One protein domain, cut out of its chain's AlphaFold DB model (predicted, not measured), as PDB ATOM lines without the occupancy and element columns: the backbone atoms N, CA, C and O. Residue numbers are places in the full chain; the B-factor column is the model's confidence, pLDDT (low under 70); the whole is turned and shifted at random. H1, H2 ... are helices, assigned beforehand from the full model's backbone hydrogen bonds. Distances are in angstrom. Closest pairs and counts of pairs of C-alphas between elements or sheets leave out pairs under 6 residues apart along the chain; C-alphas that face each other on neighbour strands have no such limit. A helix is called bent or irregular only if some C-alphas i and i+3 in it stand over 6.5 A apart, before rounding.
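Overview. This is residues 3 to 161 of the 223 residues of an uncharacterized protein of Deltaproteobacteria bacterium (UniProt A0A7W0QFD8). A long helical hairpin, H2 and H3 side by side, forms the backbone of this model, and its turn, residues 57 to 64, sticks out at one end. Four shorter helices cover one side of it, H4 packing on H3, H6 and H7 on H2, and H5 lying farther out, where it packs on H4 at a steep tilt and runs nearly alongside H6 the opposite way, while H1 packs on H3 near its last residues, away from these four. The printed part has 159 residues with seven named helices, H1 to H7 in order, and no named strand; the class is all helix. The whole is compact, with a radius of gyration of the C-alphas of 16.1 A, and spans 50 by 33 by 31 A.

Along the chain. H1, residues 8 to 24, begins at C-alpha 8 (-25.824, -15.317, 33.056) and is 24.3 A long. H2, residues 31 to 57, is 38.6 A long, with a kink of 26 degrees near residue 51; it is irregular, but only just, with C-alphas 51 and 54 6.7 A apart. H3, residues 63 to 90, is the longest at 40.7 A and begins at C-alpha 63 (-11.748, -19.469, 9.336). H4 is residues 96 to 104, 12.2 A; H5 is residues 108 to 121, 19.7 A; H6 is residues 130 to 142, 20.9 A. H7, residues 148 to 154, is 9.9 A long and ends at C-alpha 154 (-36.484, 1.093, 12.335).

Arrangement. H1 touches residues 82 to 89 of H3, the closest C-alphas being those of Ala 19 and Ala 89, 4.5 A apart; H1 is apart from H2. H2 and H3 form a hairpin at a shallow tilt of 20 degrees, opposite ways, with the C-alphas of Leu 38 and Ala 83 closest at 4.9 A. H4 touches residues 81 to 88 of H3, closest at Gln 88 and Ile 96, C-alphas 5.4 A apart. H4 and H5 touch at a steep tilt of 47 degrees. H5 and H6 form a hairpin at a shallow tilt of 11 degrees, closest at the C-alphas of Asp 119 and Leu 140, 6.1 A. H6 touches residues 35 to 42 of H2, and H7 touches residues 46 to 53 of H2, where the closest C-alphas, of Val 53 and Arg 149, are 6.6 A apart. H6 and H7, a hairpin, only just touch, with 3 pairs of C-alphas within 8 A. Every O i to N i+4 pair is within hydrogen-bond range in H1, H3, H4, H5 and H7, against 21 of 23 in H2 and 6 of 9 in H6.

Size, cuts and confidence. The two C-alphas farthest apart, of Glu 26 and Arg 62, are 50.3 A apart. The printed part has no cut and no long link. Mean pLDDT of the printed part is 91.8, with residues 3 and 6 under 70.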
ATOM      1  N   ALA A   3     -32.750 -10.399  39.412       66.12
ATOM      2  CA  ALA A   3     -32.109  -9.107  39.131       66.12
ATOM      3  C   ALA A   3     -30.728  -8.889  39.792       66.12
ATOM      4  O   ALA A   3     -30.055  -7.912  39.485       66.12
ATOM      5  N   ARG A   4     -30.318  -9.745  40.741       71.19
ATOM      6  CA  ARG A   4     -29.044  -9.630  41.478       71.19
ATOM      7  C   ARG A   4     -28.042 -10.733  41.129       71.19
ATOM      8  O   ARG A   4     -26.920 -10.691  41.615       71.19
ATOM      9  N   GLU A   5     -28.445 -11.722  40.335       77.50
ATOM     10  CA  GLU A   5     -27.583 -12.842  39.960       77.50
ATOM     11  C   GLU A   5     -26.560 -12.386  38.917       77.50
ATOM     12  O   GLU A   5     -26.960 -11.908  37.859       77.50
ATOM     13  N   ALA A   6     -25.262 -12.526  39.193       66.38
ATOM     14  CA  ALA A   6     -24.194 -12.104  38.284       66.38
ATOM     15  C   ALA A   6     -23.952 -13.121  37.157       66.38
ATOM     16  O   ALA A   6     -23.578 -12.740  36.047       66.38
ATOM     17  N   SER A   7     -24.198 -14.410  37.414       76.06
ATOM     18  CA  SER A   7     -24.010 -15.466  36.425       76.06
ATOM     19  C   SER A   7     -25.159 -15.504  35.419       76.06
ATOM     20  O   SER A   7     -26.296 -15.850  35.747       76.06
ATOM     21  N   GLY A   8     -24.853 -15.222  34.150       73.69
ATOM     22  CA  GLY A   8     -25.824 -15.317  33.056       73.69
ATOM     23  C   GLY A   8     -26.415 -16.723  32.891       73.69
ATOM     24  O   GLY A   8     -27.597 -16.857  32.576       73.69
ATOM     25  N   ALA A   9     -25.635 -17.774  33.172       76.94
ATOM     26  CA  ALA A   9     -26.110 -19.157  33.131       76.94
ATOM     27  C   ALA A   9     -27.142 -19.435  34.235       76.94
ATOM     28  O   ALA A   9     -28.208 -19.993  33.967       76.94
ATOM     29  N   VAL A  10     -26.875 -18.985  35.465       81.31
ATOM     30  CA  VAL A  10     -27.827 -19.120  36.579       81.31
ATOM     31  C   VAL A  10     -29.080 -18.292  36.301       81.31
ATOM     32  O   VAL A  10     -30.189 -18.804  36.447       81.31
ATOM     33  N   ARG A  11     -28.930 -17.055  35.807       81.25
ATOM     34  CA  ARG A  11     -30.064 -16.206  35.414       81.25
ATOM     35  C   ARG A  11     -30.934 -16.872  34.347       81.25
ATOM     36  O   ARG A  11     -32.155 -16.887  34.486       81.25
ATOM     37  N   TYR A  12     -30.324 -17.497  33.339       82.69
ATOM     38  CA  TYR A  12     -31.039 -18.276  32.327       82.69
ATOM     39  C   TYR A  12     -31.818 -19.449  32.937       82.69
ATOM     40  O   TYR A  12     -32.998 -19.628  32.631       82.69
ATOM     41  N   HIS A  13     -31.194 -20.236  33.819       85.75
ATOM     42  CA  HIS A  13     -31.874 -21.354  34.476       85.75
ATOM     43  C   HIS A  13     -33.038 -20.890  35.353       85.75
ATOM     44  O   HIS A  13     -34.105 -21.505  35.310       85.75
ATOM     45  N   LEU A  14     -32.870 -19.785  36.085       86.50
ATOM     46  CA  LEU A  14     -33.938 -19.163  36.863       86.50
ATOM     47  C   LEU A  14     -35.083 -18.700  35.957       86.50
ATOM     48  O   LEU A  14     -36.230 -19.045  36.218       86.50
ATOM     49  N   LEU A  15     -34.791 -17.988  34.864       86.06
ATOM     50  CA  LEU A  15     -35.811 -17.519  33.925       86.06
ATOM     51  C   LEU A  15     -36.567 -18.684  33.274       86.06
ATOM     52  O   LEU A  15     -37.791 -18.661  33.172       86.06
ATOM     53  N   ARG A  16     -35.854 -19.745  32.888       87.88
ATOM     54  CA  ARG A  16     -36.462 -20.963  32.343       87.88
ATOM     55  C   ARG A  16     -37.337 -21.673  33.374       87.88
ATOM     56  O   ARG A  16     -38.413 -22.151  33.020       87.88
ATOM     57  N   ALA A  17     -36.896 -21.764  34.630       88.06
ATOM     58  CA  ALA A  17     -37.698 -22.332  35.708       88.06
ATOM     59  C   ALA A  17     -38.973 -21.507  35.934       88.06
ATOM     60  O   ALA A  17     -40.060 -22.077  35.907       88.06
ATOM     61  N   LEU A  18     -38.842 -20.182  36.030       86.06
ATOM     62  CA  LEU A  18     -39.955 -19.242  36.166       86.06
ATOM     63  C   LEU A  18     -40.958 -19.362  35.015       86.06
ATOM     64  O   LEU A  18     -42.151 -19.464  35.265       86.06
ATOM     65  N   ALA A  19     -40.492 -19.430  33.766       84.56
ATOM     66  CA  ALA A  19     -41.368 -19.594  32.610       84.56
ATOM     67  C   ALA A  19     -42.146 -20.922  32.640       84.56
ATOM     68  O   ALA A  19     -43.292 -20.967  32.209       84.56
ATOM     69  N   ARG A  20     -41.558 -22.012  33.157       87.31
ATOM     70  CA  ARG A  20     -42.293 -23.279  33.345       87.31
ATOM     71  C   ARG A  20     -43.317 -23.180  34.473       87.31
ATOM     72  O   ARG A  20     -44.440 -23.631  34.287       87.31
ATOM     73  N   MET A  21     -42.936 -22.594  35.606       87.44
ATOM     74  CA  MET A  21     -43.821 -22.447  36.765       87.44
ATOM     75  C   MET A  21     -44.997 -21.512  36.459       87.44
ATOM     76  O   MET A  21     -46.119 -21.789  36.854       87.44
ATOM     77  N   ALA A  22     -44.776 -20.442  35.694       84.94
ATOM     78  CA  ALA A  22     -45.847 -19.549  35.255       84.94
ATOM     79  C   ALA A  22     -46.887 -20.273  34.381       84.94
ATOM     80  O   ALA A  22     -48.072 -19.969  34.464       84.94
ATOM     81  N   VAL A  23     -46.450 -21.237  33.561       84.44
ATOM     82  CA  VAL A  23     -47.326 -22.026  32.679       84.44
ATOM     83  C   VAL A  23     -48.085 -23.121  33.440       84.44
ATOM     84  O   VAL A  23     -49.237 -23.385  33.107       84.44
ATOM     85  N   HIS A  24     -47.463 -23.772  34.429       83.44
ATOM     86  CA  HIS A  24     -48.031 -24.963  35.083       83.44
ATOM     87  C   HIS A  24     -48.592 -24.728  36.489       83.44
ATOM     88  O   HIS A  24     -49.582 -25.357  36.847       83.44
ATOM     89  N   ASP A  25     -47.981 -23.838  37.268       77.75
ATOM     90  CA  ASP A  25     -48.224 -23.698  38.709       77.75
ATOM     91  C   ASP A  25     -48.981 -22.396  39.058       77.75
ATOM     92  O   ASP A  25     -49.093 -22.039  40.228       77.75
ATOM     93  N   GLU A  26     -49.454 -21.658  38.043       71.44
ATOM     94  CA  GLU A  26     -50.179 -20.374  38.149       71.44
ATOM     95  C   GLU A  26     -49.520 -19.338  39.080       71.44
ATOM     96  O   GLU A  26     -50.178 -18.530  39.741       71.44
ATOM     97  N   ILE A  27     -48.186 -19.330  39.130       81.19
ATOM     98  CA  ILE A  27     -47.459 -18.406  39.999       81.19
ATOM     99  C   ILE A  27     -47.503 -16.996  39.417       81.19
ATOM    100  O   ILE A  27     -47.107 -16.751  38.276       81.19
ATOM    101  N   ILE A  28     -47.911 -16.039  40.251       79.12
ATOM    102  CA  ILE A  28     -47.890 -14.619  39.909       79.12
ATOM    103  C   ILE A  28     -46.456 -14.104  40.042       79.12
ATOM    104  O   ILE A  28     -45.931 -13.928  41.143       79.12
ATOM    105  N   ILE A  29     -45.823 -13.830  38.904       84.31
ATOM    106  CA  ILE A  29     -44.525 -13.156  38.843       84.31
ATOM    107  C   ILE A  29     -44.767 -11.663  38.604       84.31
ATOM    108  O   ILE A  29     -45.597 -11.273  37.787       84.31
ATOM    109  N   ALA A  30     -44.023 -10.808  39.306       89.00
ATOM    110  CA  ALA A  30     -44.129  -9.364  39.135       89.00
ATOM    111  C   ALA A  30     -43.768  -8.947  37.695       89.00
ATOM    112  O   ALA A  30     -42.607  -9.020  37.289       89.00
ATOM    113  N   ALA A  31     -44.756  -8.448  36.946       90.56
ATOM    114  CA  ALA A  31     -44.579  -8.001  35.564       90.56
ATOM    115  C   ALA A  31     -43.424  -6.994  35.365       90.56
ATOM    116  O   ALA A  31     -42.687  -7.159  34.393       90.56
ATOM    117  N   PRO A  32     -43.170  -6.015  36.265       91.56
ATOM    118  CA  PRO A  32     -42.034  -5.102  36.112       91.56
ATOM    119  C   PRO A  32     -40.673  -5.808  36.046       91.56
ATOM    120  O   PRO A  32     -39.797  -5.384  35.298       91.56
ATOM    121  N   LEU A  33     -40.501  -6.905  36.792       90.56
ATOM    122  CA  LEU A  33     -39.261  -7.679  36.786       90.56
ATOM    123  C   LEU A  33     -39.076  -8.405  35.448       90.56
ATOM    124  O   LEU A  33     -37.998  -8.351  34.867       90.56
ATOM    125  N   LEU A  34     -40.131  -9.028  34.925       92.88
ATOM    126  CA  LEU A  34     -40.069  -9.718  33.634       92.88
ATOM    127  C   LEU A  34     -39.924  -8.751  32.453       92.88
ATOM    128  O   LEU A  34     -39.225  -9.064  31.493       92.88
ATOM    129  N   LEU A  35     -40.533  -7.564  32.524       94.44
ATOM    130  CA  LEU A  35     -40.334  -6.508  31.530       94.44
ATOM    131  C   LEU A  35     -38.887  -6.004  31.513       94.44
ATOM    132  O   LEU A  35     -38.357  -5.741  30.436       94.44
ATOM    133  N   ALA A  36     -38.239  -5.894  32.676       92.56
ATOM    134  CA  ALA A  36     -36.830  -5.518  32.756       92.56
ATOM    135  C   ALA A  36     -35.921  -6.574  32.103       92.56
ATOM    136  O   ALA A  36     -35.051  -6.218  31.313       92.56
ATOM    137  N   GLU A  37     -36.162  -7.864  32.361       93.31
ATOM    138  CA  GLU A  37     -35.431  -8.956  31.697       93.31
ATOM    139  C   GLU A  37     -35.690  -8.977  30.184       93.31
ATOM    140  O   GLU A  37     -34.762  -9.110  29.389       93.31
ATOM    141  N   LEU A  38     -36.942  -8.776  29.761       95.75
ATOM    142  CA  LEU A  38     -37.301  -8.688  28.347       95.75
ATOM    143  C   LEU A  38     -36.574  -7.525  27.653       95.75
ATOM    144  O   LEU A  38     -35.994  -7.705  26.584       95.75
ATOM    145  N   GLN A  39     -36.556  -6.344  28.274       95.69
ATOM    146  CA  GLN A  39     -35.829  -5.171  27.780       95.69
ATOM    147  C   GLN A  39     -34.321  -5.433  27.681       95.69
ATOM    148  O   GLN A  39     -33.702  -5.025  26.694       95.69
ATOM    149  N   LEU A  40     -33.743  -6.094  28.688       94.19
ATOM    150  CA  LEU A  40     -32.325  -6.443  28.738       94.19
ATOM    151  C   LEU A  40     -31.959  -7.377  27.584       94.19
ATOM    152  O   LEU A  40     -31.055  -7.065  26.816       94.19
ATOM    153  N   HIS A  41     -32.697  -8.471  27.413       95.44
ATOM    154  CA  HIS A  41     -32.390  -9.475  26.396       95.44
ATOM    155  C   HIS A  41     -32.680  -9.003  24.969       95.44
ATOM    156  O   HIS A  41     -31.907  -9.299  24.060       95.44
ATOM    157  N   LEU A  42     -33.731  -8.203  24.756       97.12
ATOM    158  CA  LEU A  42     -33.947  -7.548  23.461       97.12
ATOM    159  C   LEU A  42     -32.860  -6.506  23.166       97.12
ATOM    160  O   LEU A  42     -32.468  -6.339  22.017       97.12
ATOM    161  N   GLY A  43     -32.362  -5.803  24.188       96.25
ATOM    162  CA  GLY A  43     -31.233  -4.882  24.046       96.25
ATOM    163  C   GLY A  43     -29.938  -5.600  23.666       96.25
ATOM    164  O   GLY A  43     -29.270  -5.177  22.727       96.25
ATOM    165  N   GLU A  44     -29.625  -6.700  24.352       95.69
ATOM    166  CA  GLU A  44     -28.492  -7.584  24.052       95.69
ATOM    167  C   GLU A  44     -28.575  -8.121  22.615       95.69
ATOM    168  O   GLU A  44     -27.610  -8.005  21.865       95.69
ATOM    169  N   TYR A  45     -29.750  -8.611  22.201       97.31
ATOM    170  CA  TYR A  45     -30.014  -9.038  20.824       97.31
ATOM    171  C   TYR A  45     -29.700  -7.929  19.810       97.31
ATOM    172  O   TYR A  45     -28.932  -8.153  18.880       97.31
ATOM    173  N   CYS A  46     -30.243  -6.720  19.998       97.44
ATOM    174  CA  CYS A  46     -30.004  -5.609  19.073       97.44
ATOM    175  C   CYS A  46     -28.533  -5.179  19.028       97.44
ATOM    176  O   CYS A  46     -28.042  -4.825  17.961       97.44
ATOM    177  N   LEU A  47     -27.832  -5.198  20.164       96.75
ATOM    178  CA  LEU A  47     -26.413  -4.852  20.218       96.75
ATOM    179  C   LEU A  47     -25.567  -5.872  19.451       96.75
ATOM    180  O   LEU A  47     -24.745  -5.483  18.626       96.75
ATOM    181  N   LEU A  48     -25.789  -7.167  19.685       97.44
ATOM    182  CA  LEU A  48     -25.090  -8.233  18.964       97.44
ATOM    183  C   LEU A  48     -25.372  -8.165  17.462       97.44
ATOM    184  O   LEU A  48     -24.450  -8.305  16.662       97.44
ATOM    185  N   LEU A  49     -26.617  -7.866  17.085       97.00
ATOM    186  CA  LEU A  49     -26.999  -7.659  15.692       97.00
ATOM    187  C   LEU A  49     -26.250  -6.473  15.069       97.00
ATOM    188  O   LEU A  49     -25.726  -6.585  13.965       97.00
ATOM    189  N   ALA A  50     -26.141  -5.351  15.786       98.06
ATOM    190  CA  ALA A  50     -25.425  -4.169  15.310       98.06
ATOM    191  C   ALA A  50     -23.930  -4.440  15.088       98.06
ATOM    192  O   ALA A  50     -23.380  -4.007  14.078       98.06
ATOM    193  N   LEU A  51     -23.296  -5.193  15.992       97.94
ATOM    194  CA  LEU A  51     -21.900  -5.624  15.863       97.94
ATOM    195  C   LEU A  51     -21.708  -6.625  14.717       97.94
ATOM    196  O   LEU A  51     -20.671  -6.621  14.061       97.94
ATOM    197  N   ALA A  52     -22.707  -7.467  14.456       97.19
ATOM    198  CA  ALA A  52     -22.667  -8.449  13.383       97.19
ATOM    199  C   ALA A  52     -22.724  -7.799  11.990       97.19
ATOM    200  O   ALA A  52     -21.979  -8.219  11.108       97.19
ATOM    201  N   VAL A  53     -23.549  -6.763  11.787       97.56
ATOM    202  CA  VAL A  53     -23.768  -6.125  10.469       97.56
ATOM    203  C   VAL A  53     -22.473  -5.895   9.664       97.56
ATOM    204  O   VAL A  53     -22.394  -6.406   8.546       97.56
ATOM    205  N   PRO A  54     -21.450  -5.176  10.168       96.88
ATOM    206  CA  PRO A  54     -20.227  -4.952   9.398       96.88
ATOM    207  C   PRO A  54     -19.367  -6.218   9.229       96.88
ATOM    208  O   PRO A  54     -18.728  -6.366   8.195       96.88
ATOM    209  N   ILE A  55     -19.389  -7.155  10.186       95.81
ATOM    210  CA  ILE A  55     -18.640  -8.425  10.116       95.81
ATOM    211  C   ILE A  55     -19.189  -9.345   9.015       95.81
ATOM    212  O   ILE A  55     -18.430 -10.040   8.341       95.81
ATOM    213  N   TYR A  56     -20.510  -9.369   8.829       94.50
ATOM    214  CA  TYR A  56     -21.136 -10.127   7.744       94.50
ATOM    215  C   TYR A  56     -20.983  -9.428   6.388       94.50
ATOM    216  O   TYR A  56     -20.822 -10.109   5.378       94.50
ATOM    217  N   ALA A  57     -20.997  -8.091   6.359       93.56
ATOM    218  CA  ALA A  57     -20.848  -7.314   5.128       93.56
ATOM    219  C   ALA A  57     -19.433  -7.376   4.525       93.56
ATOM    220  O   ALA A  57     -19.296  -7.294   3.309       93.56
ATOM    221  N   ASP A  58     -18.402  -7.537   5.357       89.81
ATOM    222  CA  ASP A  58     -16.997  -7.606   4.929       89.81
ATOM    223  C   ASP A  58     -16.697  -8.829   4.041       89.81
ATOM    224  O   ASP A  58     -15.776  -8.816   3.230       89.81
ATOM    225  N   GLY A  59     -17.501  -9.895   4.155       87.31
ATOM    226  CA  GLY A  59     -17.392 -11.075   3.291       87.31
ATOM    227  C   GLY A  59     -16.116 -11.903   3.485       87.31
ATOM    228  O   GLY A  59     -15.850 -12.786   2.672       87.31
ATOM    229  N   ASP A  60     -15.341 -11.654   4.548       88.56
ATOM    230  CA  ASP A  60     -14.082 -12.354   4.807       88.56
ATOM    231  C   ASP A  60     -14.303 -13.875   4.942       88.56
ATOM    232  O   ASP A  60     -15.126 -14.354   5.736       88.56
ATOM    233  N   VAL A  61     -13.568 -14.640   4.137       90.81
ATOM    234  CA  VAL A  61     -13.659 -16.101   4.028       90.81
ATOM    235  C   VAL A  61     -12.727 -16.844   4.987       90.81
ATOM    236  O   VAL A  61     -12.776 -18.073   5.030       90.81
ATOM    237  N   ARG A  62     -11.887 -16.140   5.760       92.69
ATOM    238  CA  ARG A  62     -10.992 -16.756   6.749       92.69
ATOM    239  C   ARG A  62     -11.771 -17.549   7.799       92.69
ATOM    240  O   ARG A  62     -12.885 -17.193   8.195       92.69
ATOM    241  N   GLU A  63     -11.151 -18.612   8.304       93.44
ATOM    242  CA  GLU A  63     -11.748 -19.469   9.336       93.44
ATOM    243  C   GLU A  63     -12.013 -18.711  10.642       93.44
ATOM    244  O   GLU A  63     -13.039 -18.930  11.284       93.44
ATOM    245  N   SER A  64     -11.143 -17.769  11.010       94.19
ATOM    246  CA  SER A  64     -11.329 -16.886  12.166       94.19
ATOM    247  C   SER A  64     -12.554 -15.979  12.025       94.19
ATOM    248  O   SER A  64     -13.326 -15.838  12.978       94.19
ATOM    249  N   ALA A  65     -12.808 -15.451  10.823       94.62
ATOM    250  CA  ALA A  65     -14.025 -14.703  10.514       94.62
ATOM    251  C   ALA A  65     -15.270 -15.598  10.616       94.62
ATOM    252  O   ALA A  65     -16.287 -15.203  11.190       94.62
ATOM    253  N   ALA A  66     -15.195 -16.829  10.096       95.62
ATOM    254  CA  ALA A  66     -16.281 -17.803  10.190       95.62
ATOM    255  C   ALA A  66     -16.585 -18.197  11.646       95.62
ATOM    256  O   ALA A  66     -17.756 -18.257  12.028       95.62
ATOM    257  N   LEU A  67     -15.553 -18.398  12.472       96.06
ATOM    258  CA  LEU A  67     -15.690 -18.668  13.902       96.06
ATOM    259  C   LEU A  67     -16.366 -17.498  14.625       96.06
ATOM    260  O   LEU A  67     -17.325 -17.716  15.368       96.06
ATOM    261  N   LEU A  68     -15.918 -16.263  14.366       96.69
ATOM    262  CA  LEU A  68     -16.505 -15.060  14.958       96.69
ATOM    263  C   LEU A  68     -17.983 -14.893  14.566       96.69
ATOM    264  O   LEU A  68     -18.830 -14.632  15.420       96.69
ATOM    265  N   ARG A  69     -18.318 -15.099  13.286       97.44
ATOM    266  CA  ARG A  69     -19.711 -15.089  12.813       97.44
ATOM    267  C   ARG A  69     -20.550 -16.170  13.489       97.44
ATOM    268  O   ARG A  69     -21.663 -15.883  13.925       97.44
ATOM    269  N   GLY A  70     -20.007 -17.380  13.622       96.62
ATOM    270  CA  GLY A  70     -20.667 -18.501  14.288       96.62
ATOM    271  C   GLY A  70     -21.011 -18.198  15.747       96.62
ATOM    272  O   GLY A  70     -22.163 -18.370  16.152       96.62
ATOM    273  N   ILE A  71     -20.055 -17.678  16.527       96.94
ATOM    274  CA  ILE A  71     -20.312 -17.320  17.930       96.94
ATOM    275  C   ILE A  71     -21.272 -16.129  18.054       96.94
ATOM    276  O   ILE A  71     -22.138 -16.140  18.927       96.94
ATOM    277  N   LEU A  72     -21.192 -15.130  17.166       97.25
ATOM    278  CA  LEU A  72     -22.150 -14.020  17.132       97.25
ATOM    279  C   LEU A  72     -23.574 -14.510  16.850       97.25
ATOM    280  O   LEU A  72     -24.509 -14.086  17.531       97.25
ATOM    281  N   ALA A  73     -23.745 -15.417  15.886       96.25
ATOM    282  CA  ALA A  73     -25.043 -15.999  15.558       96.25
ATOM    283  C   ALA A  73     -25.627 -16.783  16.744       96.25
ATOM    284  O   ALA A  73     -26.796 -16.601  17.095       96.25
ATOM    285  N   ASP A  74     -24.807 -17.600  17.411       96.00
ATOM    286  CA  ASP A  74     -25.208 -18.346  18.607       96.00
ATOM    287  C   ASP A  74     -25.629 -17.404  19.748       96.00
ATOM    288  O   ASP A  74     -26.741 -17.514  20.275       96.00
ATOM    289  N   LYS A  75     -24.808 -16.398  20.077       95.31
ATOM    290  CA  LYS A  75     -25.122 -15.416  21.132       95.31
ATOM    291  C   LYS A  75     -26.377 -14.607  20.816       95.31
ATOM    292  O   LYS A  75     -27.205 -14.395  21.703       95.31
ATOM    293  N   THR A  76     -26.559 -14.215  19.558       95.81
ATOM    294  CA  THR A  76     -27.758 -13.503  19.097       95.81
ATOM    295  C   THR A  76     -29.003 -14.374  19.271       95.81
ATOM    296  O   THR A  76     -30.009 -13.923  19.825       95.81
ATOM    297  N   SER A  77     -28.932 -15.655  18.884       94.88
ATOM    298  CA  SER A  77     -30.035 -16.606  19.070       94.88
ATOM    299  C   SER A  77     -30.366 -16.830  20.549       94.88
ATOM    300  O   SER A  77     -31.548 -16.831  20.913       94.88
ATOM    301  N   GLN A  78     -29.346 -16.948  21.410       93.12
ATOM    302  CA  GLN A  78     -29.501 -17.108  22.860       93.12
ATOM    303  C   GLN A  78     -30.150 -15.891  23.523       93.12
ATOM    304  O   GLN A  78     -31.036 -16.056  24.364       93.12
ATOM    305  N   ALA A  79     -29.736 -14.673  23.159       94.88
ATOM    306  CA  ALA A  79     -30.358 -13.447  23.653       94.88
ATOM    307  C   ALA A  79     -31.849 -13.414  23.284       94.88
ATOM    308  O   ALA A  79     -32.707 -13.160  24.133       94.88
ATOM    309  N   LEU A  80     -32.176 -13.786  22.044       96.00
ATOM    310  CA  LEU A  80     -33.558 -13.854  21.584       96.00
ATOM    311  C   LEU A  80     -34.372 -14.953  22.296       96.00
ATOM    312  O   LEU A  80     -35.516 -14.716  22.675       96.00
ATOM    313  N   ASP A  81     -33.791 -16.131  22.551       95.12
ATOM    314  CA  ASP A  81     -34.455 -17.190  23.330       95.12
ATOM    315  C   ASP A  81     -34.788 -16.729  24.750       95.12
ATOM    316  O   ASP A  81     -35.884 -16.985  25.254       95.12
ATOM    317  N   ARG A  82     -33.865 -16.015  25.399       95.25
ATOM    318  CA  ARG A  82     -34.096 -15.447  26.734       95.25
ATOM    319  C   ARG A  82     -35.211 -14.405  26.717       95.25
ATOM    320  O   ARG A  82     -36.066 -14.430  27.601       95.25
ATOM    321  N   ALA A  83     -35.262 -13.552  25.694       96.56
ATOM    322  CA  ALA A  83     -36.365 -12.614  25.511       96.56
ATOM    323  C   ALA A  83     -37.716 -13.347  25.394       96.56
ATOM    324  O   ALA A  83     -38.665 -13.002  26.099       96.56
ATOM    325  N   PHE A  84     -37.800 -14.414  24.595       96.38
ATOM    326  CA  PHE A  84     -39.028 -15.209  24.482       96.38
ATOM    327  C   PHE A  84     -39.388 -15.970  25.765       96.38
ATOM    328  O   PHE A  84     -40.571 -16.126  26.059       96.38
ATOM    329  N   LEU A  85     -38.414 -16.395  26.576       95.00
ATOM    330  CA  LEU A  85     -38.690 -16.965  27.900       95.00
ATOM    331  C   LEU A  85     -39.309 -15.932  28.851       95.00
ATOM    332  O   LEU A  85     -40.281 -16.249  29.538       95.00
ATOM    333  N   ALA A  86     -38.791 -14.700  28.868       95.25
ATOM    334  CA  ALA A  86     -39.391 -13.610  29.637       95.25
ATOM    335  C   ALA A  86     -40.806 -13.280  29.132       95.25
ATOM    336  O   ALA A  86     -41.721 -13.093  29.933       95.25
ATOM    337  N   LEU A  87     -41.008 -13.288  27.811       95.44
ATOM    338  CA  LEU A  87     -42.316 -13.072  27.196       95.44
ATOM    339  C   LEU A  87     -43.316 -14.190  27.542       95.44
ATOM    340  O   LEU A  87     -44.463 -13.893  27.860       95.44
ATOM    341  N   GLN A  88     -42.881 -15.456  27.570       94.44
ATOM    342  CA  GLN A  88     -43.704 -16.591  28.006       94.44
ATOM    343  C   GLN A  88     -44.110 -16.474  29.474       94.44
ATOM    344  O   GLN A  88     -45.241 -16.799  29.816       94.44
ATOM    345  N   ALA A  89     -43.205 -16.016  30.340       92.19
ATOM    346  CA  ALA A  89     -43.522 -15.794  31.746       92.19
ATOM    347  C   ALA A  89     -44.505 -14.622  31.946       92.19
ATOM    348  O   ALA A  89     -45.304 -14.660  32.878       92.19
ATOM    349  N   LEU A  90     -44.464 -13.600  31.080       93.31
ATOM    350  CA  LEU A  90     -45.436 -12.494  31.076       93.31
ATOM    351  C   LEU A  90     -46.815 -12.929  30.573       93.31
ATOM    352  O   LEU A  90     -47.824 -12.428  31.062       93.31
ATOM    353  N   HIS A  91     -46.849 -13.860  29.617       93.31
ATOM    354  CA  HIS A  91     -48.065 -14.331  28.953       93.31
ATOM    355  C   HIS A  91     -48.153 -15.861  28.995       93.31
ATOM    356  O   HIS A  91     -48.029 -16.524  27.964       93.31
ATOM    357  N   PRO A  92     -48.355 -16.464  30.182       92.06
ATOM    358  CA  PRO A  92     -48.251 -17.914  30.364       92.06
ATOM    359  C   PRO A  92     -49.312 -18.724  29.612       92.06
ATOM    360  O   PRO A  92     -49.113 -19.910  29.375       92.06
ATOM    361  N   ARG A  93     -50.432 -18.096  29.237       91.81
ATOM    362  CA  ARG A  93     -51.542 -18.742  28.519       91.81
ATOM    363  C   ARG A  93     -51.394 -18.705  26.998       91.81
ATOM    364  O   ARG A  93     -52.162 -19.362  26.307       91.81
ATOM    365  N   GLU A  94     -50.425 -17.952  26.495       94.62
ATOM    366  CA  GLU A  94     -50.180 -17.795  25.067       94.62
ATOM    367  C   GLU A  94     -49.118 -18.786  24.568       94.62
ATOM    368  O   GLU A  94     -48.188 -19.143  25.305       94.62
ATOM    369  N   ASP A  95     -49.191 -19.180  23.290       94.56
ATOM    370  CA  ASP A  95     -48.189 -20.048  22.648       94.56
ATOM    371  C   ASP A  95     -46.928 -19.271  22.226       94.56
ATOM    372  O   ASP A  95     -46.534 -19.224  21.059       94.56
ATOM    373  N   ILE A  96     -46.245 -18.656  23.193       96.19
ATOM    374  CA  ILE A  96     -45.036 -17.865  22.923       96.19
ATOM    375  C   ILE A  96     -43.921 -18.728  22.312       96.19
ATOM    376  O   ILE A  96     -43.137 -18.246  21.497       96.19
ATOM    377  N   ARG A  97     -43.859 -20.025  22.642       93.12
ATOM    378  CA  ARG A  97     -42.886 -20.959  22.047       93.12
ATOM    379  C   ARG A  97     -43.162 -21.237  20.573       93.12
ATOM    380  O   ARG A  97     -42.216 -21.345  19.792       93.12
ATOM    381  N   GLY A  98     -44.425 -21.400  20.186       95.12
ATOM    382  CA  GLY A  98     -44.829 -21.510  18.786       95.12
ATOM    383  C   GLY A  98     -44.440 -20.265  18.002       95.12
ATOM    384  O   GLY A  98     -43.801 -20.380  16.959       95.12
ATOM    385  N   ILE A  99     -44.700 -19.088  18.567       96.25
ATOM    386  CA  ILE A  99     -44.343 -17.802  17.959       96.25
ATOM    387  C   ILE A  99     -42.828 -17.632  17.836       96.25
ATOM    388  O   ILE A  99     -42.345 -17.270  16.769       96.25
ATOM    389  N   ALA A 100     -42.053 -17.975  18.867       95.12
ATOM    390  CA  ALA A 100     -40.592 -17.932  18.807       95.12
ATOM    391  C   ALA A 100     -40.034 -18.806  17.670       95.12
ATOM    392  O   ALA A 100     -39.163 -18.370  16.917       95.12
ATOM    393  N   ARG A 101     -40.565 -20.028  17.509       94.75
ATOM    394  CA  ARG A 101     -40.194 -20.921  16.399       94.75
ATOM    395  C   ARG A 101     -40.600 -20.348  15.047       94.75
ATOM    396  O   ARG A 101     -39.828 -20.453  14.102       94.75
ATOM    397  N   ALA A 102     -41.786 -19.753  14.964       94.94
ATOM    398  CA  ALA A 102     -42.296 -19.158  13.740       94.94
ATOM    399  C   ALA A 102     -41.418 -17.985  13.280       94.94
ATOM    400  O   ALA A 102     -40.998 -17.965  12.130       94.94
ATOM    401  N   ILE A 103     -41.058 -17.079  14.195       94.19
ATOM    402  CA  ILE A 103     -40.192 -15.918  13.941       94.19
ATOM    403  C   ILE A 103     -38.780 -16.336  13.504       94.19
ATOM    404  O   ILE A 103     -38.229 -15.754  12.575       94.19
ATOM    405  N   LYS A 104     -38.196 -17.353  14.152       91.25
ATOM    406  CA  LYS A 104     -36.849 -17.858  13.823       91.25
ATOM    407  C   LYS A 104     -36.812 -18.755  12.578       91.25
ATOM    408  O   LYS A 104     -35.732 -19.076  12.090       91.25
ATOM    409  N   GLY A 105     -37.966 -19.225  12.114       90.19
ATOM    410  CA  GLY A 105     -38.074 -20.171  11.011       90.19
ATOM    411  C   GLY A 105     -37.900 -19.531   9.633       90.19
ATOM    412  O   GLY A 105     -37.959 -18.315   9.463       90.19
ATOM    413  N   ALA A 106     -37.730 -20.381   8.620       88.31
ATOM    414  CA  ALA A 106     -37.677 -19.964   7.217       88.31
ATOM    415  C   ALA A 106     -39.066 -19.874   6.550       88.31
ATOM    416  O   ALA A 106     -39.181 -19.331   5.455       88.31
ATOM    417  N   ASP A 107     -40.120 -20.410   7.181       92.50
ATOM    418  CA  ASP A 107     -41.481 -20.381   6.633       92.50
ATOM    419  C   ASP A 107     -42.080 -18.970   6.740       92.50
ATOM    420  O   ASP A 107     -42.433 -18.498   7.823       92.50
ATOM    421  N   GLN A 108     -42.233 -18.319   5.587       90.81
ATOM    422  CA  GLN A 108     -42.798 -16.978   5.462       90.81
ATOM    423  C   GLN A 108     -44.205 -16.860   6.065       90.81
ATOM    424  O   GLN A 108     -44.508 -15.857   6.711       90.81
ATOM    425  N   ARG A 109     -45.068 -17.875   5.908       92.88
ATOM    426  CA  ARG A 109     -46.434 -17.823   6.458       92.88
ATOM    427  C   ARG A 109     -46.409 -17.896   7.975       92.88
ATOM    428  O   ARG A 109     -47.111 -17.131   8.635       92.88
ATOM    429  N   ALA A 110     -45.577 -18.781   8.521       93.50
ATOM    430  CA  ALA A 110     -45.383 -18.877   9.961       93.50
ATOM    431  C   ALA A 110     -44.832 -17.558  10.527       93.50
ATOM    432  O   ALA A 110     -45.361 -17.059  11.520       93.50
ATOM    433  N   ARG A 111     -43.835 -16.944   9.873       93.12
ATOM    434  CA  ARG A 111     -43.297 -15.636  10.281       93.12
ATOM    435  C   ARG A 111     -44.351 -14.537  10.278       93.12
ATOM    436  O   ARG A 111     -44.454 -13.825  11.272       93.12
ATOM    437  N   ALA A 112     -45.156 -14.431   9.219       92.94
ATOM    438  CA  ALA A 112     -46.223 -13.435   9.130       92.94
ATOM    439  C   ALA A 112     -47.244 -13.589  10.269       92.94
ATOM    440  O   ALA A 112     -47.580 -12.612  10.936       92.94
ATOM    441  N   HIS A 113     -47.660 -14.826  10.562       94.81
ATOM    442  CA  HIS A 113     -48.513 -15.120  11.714       94.81
ATOM    443  C   HIS A 113     -47.833 -14.747  13.045       94.81
ATOM    444  O   HIS A 113     -48.455 -14.167  13.933       94.81
ATOM    445  N   GLY A 114     -46.535 -15.036  13.182       95.38
ATOM    446  CA  GLY A 114     -45.730 -14.618  14.327       95.38
ATOM    447  C   GLY A 114     -45.706 -13.099  14.518       95.38
ATOM    448  O   GLY A 114     -45.868 -12.614  15.637       95.38
ATOM    449  N   ALA A 115     -45.545 -12.350  13.427       94.50
ATOM    450  CA  ALA A 115     -45.532 -10.892  13.418       94.50
ATOM    451  C   ALA A 115     -46.888 -10.302  13.830       94.50
ATOM    452  O   ALA A 115     -46.944  -9.423  14.691       94.50
ATOM    453  N   GLU A 116     -47.983 -10.819  13.268       96.38
ATOM    454  CA  GLU A 116     -49.348 -10.397  13.601       96.38
ATOM    455  C   GLU A 116     -49.683 -10.670  15.071       96.38
ATOM    456  O   GLU A 116     -50.253  -9.817  15.764       96.38
ATOM    457  N   PHE A 117     -49.274 -11.835  15.574       96.69
ATOM    458  CA  PHE A 117     -49.416 -12.167  16.981       96.69
ATOM    459  C   PHE A 117     -48.642 -11.182  17.865       96.69
ATOM    460  O   PHE A 117     -49.203 -10.661  18.827       96.69
ATOM    461  N   LEU A 118     -47.374 -10.889  17.545       96.19
ATOM    462  CA  LEU A 118     -46.567  -9.942  18.321       96.19
ATOM    463  C   LEU A 118     -47.166  -8.534  18.302       96.19
ATOM    464  O   LEU A 118     -47.177  -7.875  19.346       96.19
ATOM    465  N   ASP A 119     -47.703  -8.080  17.168       95.88
ATOM    466  CA  ASP A 119     -48.407  -6.801  17.113       95.88
ATOM    467  C   ASP A 119     -49.645  -6.807  18.011       95.88
ATOM    468  O   ASP A 119     -49.792  -5.918  18.849       95.88
ATOM    469  N   THR A 120     -50.484  -7.839  17.910       96.06
ATOM    470  CA  THR A 120     -51.698  -7.974  18.725       96.06
ATOM    471  C   THR A 120     -51.373  -8.024  20.219       96.06
ATOM    472  O   THR A 120     -51.938  -7.253  20.999       96.06
ATOM    473  N   LEU A 121     -50.412  -8.862  20.617       94.69
ATOM    474  CA  LEU A 121     -49.963  -9.022  22.001       94.69
ATOM    475  C   LEU A 121     -49.500  -7.689  22.602       94.69
ATOM    476  O   LEU A 121     -49.803  -7.355  23.752       94.69
ATOM    477  N   THR A 122     -48.777  -6.895  21.813       94.12
ATOM    478  CA  THR A 122     -48.166  -5.647  22.279       94.12
ATOM    479  C   THR A 122     -49.083  -4.421  22.173       94.12
ATOM    480  O   THR A 122     -48.661  -3.319  22.517       94.12
ATOM    481  N   ARG A 123     -50.364  -4.584  21.806       94.00
ATOM    482  CA  ARG A 123     -51.392  -3.525  21.931       94.00
ATOM    483  C   ARG A 123     -51.899  -3.331  23.365       94.00
ATOM    484  O   ARG A 123     -52.522  -2.315  23.665       94.00
ATOM    485  N   SER A 124     -51.626  -4.282  24.259       90.75
ATOM    486  CA  SER A 124     -51.996  -4.201  25.677       90.75
ATOM    487  C   SER A 124     -51.402  -2.955  26.371       90.75
ATOM    488  O   SER A 124     -50.288  -2.535  26.033       90.75
ATOM    489  N   PRO A 125     -52.070  -2.383  27.402       89.12
ATOM    490  CA  PRO A 125     -51.523  -1.303  28.234       89.12
ATOM    491  C   PRO A 125     -50.137  -1.589  28.831       89.12
ATOM    492  O   PRO A 125     -49.426  -0.651  29.189       89.12
ATOM    493  N   LEU A 126     -49.753  -2.869  28.921       90.88
ATOM    494  CA  LEU A 126     -48.437  -3.315  29.379       90.88
ATOM    495  C   LEU A 126     -47.278  -2.807  28.500       90.88
ATOM    496  O   LEU A 126     -46.171  -2.658  29.004       90.88
ATOM    497  N   TYR A 127     -47.529  -2.545  27.214       93.06
ATOM    498  CA  TYR A 127     -46.505  -2.227  26.207       93.06
ATOM    499  C   TYR A 127     -46.647  -0.836  25.575       93.06
ATOM    500  O   TYR A 127     -45.803  -0.413  24.787       93.06
ATOM    501  N   THR A 128     -47.732  -0.125  25.883       88.94
ATOM    502  CA  THR A 128     -48.077   1.163  25.260       88.94
ATOM    503  C   THR A 128     -47.813   2.359  26.177       88.94
ATOM    504  O   THR A 128     -48.184   3.483  25.844       88.94
ATOM    505  N   ARG A 129     -47.171   2.150  27.337       84.31
ATOM    506  CA  ARG A 129     -46.956   3.192  28.355       84.31
ATOM    507  C   ARG A 129     -45.500   3.279  28.811       84.31
ATOM    508  O   ARG A 129     -44.846   2.262  29.039       84.31
ATOM    509  N   GLY A 130     -45.021   4.508  29.007       82.62
ATOM    510  CA  GLY A 130     -43.681   4.785  29.535       82.62
ATOM    511  C   GLY A 130     -42.568   4.101  28.733       82.62
ATOM    512  O   GLY A 130     -42.605   4.050  27.501       82.62
ATOM    513  N   ASP A 131     -41.603   3.524  29.447       80.06
ATOM    514  CA  ASP A 131     -40.385   2.932  28.872       80.06
ATOM    515  C   ASP A 131     -40.617   1.622  28.096       80.06
ATOM    516  O   ASP A 131     -39.732   1.155  27.372       80.06
ATOM    517  N   THR A 132     -41.816   1.033  28.186       89.81
ATOM    518  CA  THR A 132     -42.164  -0.230  27.502       89.81
ATOM    519  C   THR A 132     -42.415  -0.060  26.002       89.81
ATOM    520  O   THR A 132     -42.395  -1.035  25.252       89.81
ATOM    521  N   THR A 133     -42.538   1.182  25.532       89.81
ATOM    522  CA  THR A 133     -42.627   1.522  24.103       89.81
ATOM    523  C   THR A 133     -41.417   1.019  23.311       89.81
ATOM    524  O   THR A 133     -41.564   0.531  22.190       89.81
ATOM    525  N   ARG A 134     -40.221   1.037  23.919       92.31
ATOM    526  CA  ARG A 134     -38.997   0.469  23.326       92.31
ATOM    527  C   ARG A 134     -39.060  -1.054  23.204       92.31
ATOM    528  O   ARG A 134     -38.595  -1.597  22.206       92.31
ATOM    529  N   ILE A 135     -39.661  -1.732  24.186       95.81
ATOM    530  CA  ILE A 135     -39.893  -3.183  24.141       95.81
ATOM    531  C   ILE A 135     -40.817  -3.507  22.968       95.81
ATOM    532  O   ILE A 135     -40.487  -4.373  22.163       95.81
ATOM    533  N   ARG A 136     -41.934  -2.776  22.829       95.62
ATOM    534  CA  ARG A 136     -42.861  -2.953  21.703       95.62
ATOM    535  C   ARG A 136     -42.160  -2.782  20.361       95.62
ATOM    536  O   ARG A 136     -42.270  -3.669  19.525       95.62
ATOM    537  N   ALA A 137     -41.426  -1.685  20.166       94.62
ATOM    538  CA  ALA A 137     -40.725  -1.427  18.908       94.62
ATOM    539  C   ALA A 137     -39.762  -2.571  18.546       94.62
ATOM    540  O   ALA A 137     -39.767  -3.048  17.417       94.62
ATOM    541  N   ARG A 138     -38.993  -3.064  19.525       96.31
ATOM    542  CA  ARG A 138     -38.069  -4.194  19.340       96.31
ATOM    543  C   ARG A 138     -38.786  -5.505  19.035       96.31
ATOM    544  O   ARG A 138     -38.304  -6.248  18.195       96.31
ATOM    545  N   LEU A 139     -39.913  -5.790  19.688       96.44
ATOM    546  CA  LEU A 139     -40.703  -6.994  19.416       96.44
ATOM    547  C   LEU A 139     -41.320  -6.964  18.018       96.44
ATOM    548  O   LEU A 139     -41.250  -7.964  17.313       96.44
ATOM    549  N   LEU A 140     -41.889  -5.828  17.614       95.00
ATOM    550  CA  LEU A 140     -42.516  -5.680  16.302       95.00
ATOM    551  C   LEU A 140     -41.542  -5.970  15.175       95.00
ATOM    552  O   LEU A 140     -41.846  -6.775  14.295       95.00
ATOM    553  N   VAL A 141     -40.346  -5.379  15.248       95.19
ATOM    554  CA  VAL A 141     -39.394  -5.559  14.164       95.19
ATOM    555  C   VAL A 141     -38.962  -7.003  14.015       95.19
ATOM    556  O   VAL A 141     -38.638  -7.352  12.897       95.19
ATOM    557  N   LEU A 142     -38.990  -7.864  15.047       93.06
ATOM    558  CA  LEU A 142     -38.635  -9.293  14.923       93.06
ATOM    559  C   LEU A 142     -39.471 -10.029  13.868       93.06
ATOM    560  O   LEU A 142     -38.955 -10.934  13.220       93.06
ATOM    561  N   GLY A 143     -40.737  -9.646  13.703       84.50
ATOM    562  CA  GLY A 143     -41.647 -10.257  12.733       84.50
ATOM    563  C   GLY A 143     -41.551  -9.686  11.322       84.50
ATOM    564  O   GLY A 143     -42.116 -10.264  10.398       84.50
ATOM    565  N   GLU A 144     -40.841  -8.574  11.137       88.88
ATOM    566  CA  GLU A 144     -40.691  -7.950   9.828       88.88
ATOM    567  C   GLU A 144     -39.591  -8.647   9.005       88.88
ATOM    568  O   GLU A 144     -38.528  -9.027   9.519       88.88
ATOM    569  N   GLU A 145     -39.836  -8.791   7.701       88.50
ATOM    570  CA  GLU A 145     -38.852  -9.262   6.720       88.50
ATOM    571  C   GLU A 145     -37.911  -8.110   6.340       88.50
ATOM    572  O   GLU A 145     -38.006  -7.536   5.261       88.50
ATOM    573  N   LEU A 146     -37.030  -7.748   7.275       91.38
ATOM    574  CA  LEU A 146     -36.025  -6.698   7.109       91.38
ATOM    575  C   LEU A 146     -34.617  -7.275   7.183       91.38
ATOM    576  O   LEU A 146     -34.345  -8.158   8.007       91.38
ATOM    577  N   GLU A 147     -33.704  -6.700   6.407       94.12
ATOM    578  CA  GLU A 147     -32.274  -6.854   6.656       94.12
ATOM    579  C   GLU A 147     -31.898  -6.257   8.019       94.12
ATOM    580  O   GLU A 147     -32.520  -5.306   8.501       94.12
ATOM    581  N   ASP A 148     -30.845  -6.780   8.642       95.00
ATOM    582  CA  ASP A 148     -30.454  -6.416  10.008       95.00
ATOM    583  C   ASP A 148     -30.185  -4.917  10.187       95.00
ATOM    584  O   ASP A 148     -30.586  -4.319  11.189       95.00
ATOM    585  N   ARG A 149     -29.575  -4.272   9.186       96.50
ATOM    586  CA  ARG A 149     -29.344  -2.822   9.195       96.50
ATOM    587  C   ARG A 149     -30.656  -2.035   9.188       96.50
ATOM    588  O   ARG A 149     -30.800  -1.092   9.966       96.50
ATOM    589  N   GLU A 150     -31.614  -2.412   8.341       96.75
ATOM    590  CA  GLU A 150     -32.922  -1.751   8.281       96.75
ATOM    591  C   GLU A 150     -33.723  -1.997   9.566       96.75
ATOM    592  O   GLU A 150     -34.311  -1.069  10.127       96.75
ATOM    593  N   ARG A 151     -33.666  -3.224  10.093       96.25
ATOM    594  CA  ARG A 151     -34.275  -3.613  11.369       96.25
ATOM    595  C   ARG A 151     -33.800  -2.724  12.514       96.25
ATOM    596  O   ARG A 151     -34.618  -2.223  13.283       96.25
ATOM    597  N   LEU A 152     -32.489  -2.491  12.612       97.25
ATOM    598  CA  LEU A 152     -31.892  -1.606  13.616       97.25
ATOM    599  C   LEU A 152     -32.265  -0.140  13.385       97.25
ATOM    600  O   LEU A 152     -32.589   0.564  14.342       97.25
ATOM    601  N   ALA A 153     -32.279   0.324  12.134       96.75
ATOM    602  CA  ALA A 153     -32.702   1.682  11.803       96.75
ATOM    603  C   ALA A 153     -34.155   1.953  12.219       96.75
ATOM    604  O   ALA A 153     -34.437   2.989  12.823       96.75
ATOM    605  N   ARG A 154     -35.059   0.994  11.988       95.88
ATOM    606  CA  ARG A 154     -36.484   1.093  12.335       95.88
ATOM    607  C   ARG A 154     -36.728   1.309  13.831       95.88
ATOM    608  O   ARG A 154     -37.680   1.989  14.203       95.88
ATOM    609  N   ILE A 155     -35.854   0.776  14.682       95.69
ATOM    610  CA  ILE A 155     -35.907   0.952  16.145       95.69
ATOM    611  C   ILE A 155     -34.961   2.043  16.666       95.69
ATOM    612  O   ILE A 155     -34.722   2.121  17.871       95.69
ATOM    613  N   GLY A 156     -34.423   2.889  15.779       95.50
ATOM    614  CA  GLY A 156     -33.573   4.023  16.146       95.50
ATOM    615  C   GLY A 156     -32.156   3.644  16.587       95.50
ATOM    616  O   GLY A 156     -31.516   4.416  17.294       95.50
ATOM    617  N   LEU A 157     -31.659   2.469  16.189       96.38
ATOM    618  CA  LEU A 157     -30.332   1.946  16.542       96.38
ATOM    619  C   LEU A 157     -29.351   1.916  15.359       96.38
ATOM    620  O   LEU A 157     -28.308   1.277  15.446       96.38
ATOM    621  N   ALA A 158     -29.637   2.631  14.265       95.69
ATOM    622  CA  ALA A 158     -28.706   2.739  13.133       95.69
ATOM    623  C   ALA A 158     -27.328   3.278  13.554       95.69
ATOM    624  O   ALA A 158     -26.307   2.776  13.101       95.69
ATOM    625  N   ALA A 159     -27.297   4.257  14.465       95.12
ATOM    626  CA  ALA A 159     -26.057   4.840  14.985       95.12
ATOM    627  C   ALA A 159     -25.259   3.889  15.897       95.12
ATOM    628  O   ALA A 159     -24.122   4.190  16.244       95.12
ATOM    629  N   SER A 160     -25.846   2.762  16.310       95.69
ATOM    630  CA  SER A 160     -25.155   1.733  17.094       95.69
ATOM    631  C   SER A 160     -24.384   0.740  16.222       95.69
ATOM    632  O   SER A 160     -23.671  -0.098  16.764       95.69
ATOM    633  N   ILE A 161     -24.538   0.804  14.897       97.69
ATOM    634  CA  ILE A 161     -23.805  -0.043  13.955       97.69
ATOM    635  C   ILE A 161     -22.392   0.535  13.798       97.69
ATOM    636  O   ILE A 161     -22.272   1.693  13.386       97.69
TER     637      ILE A 161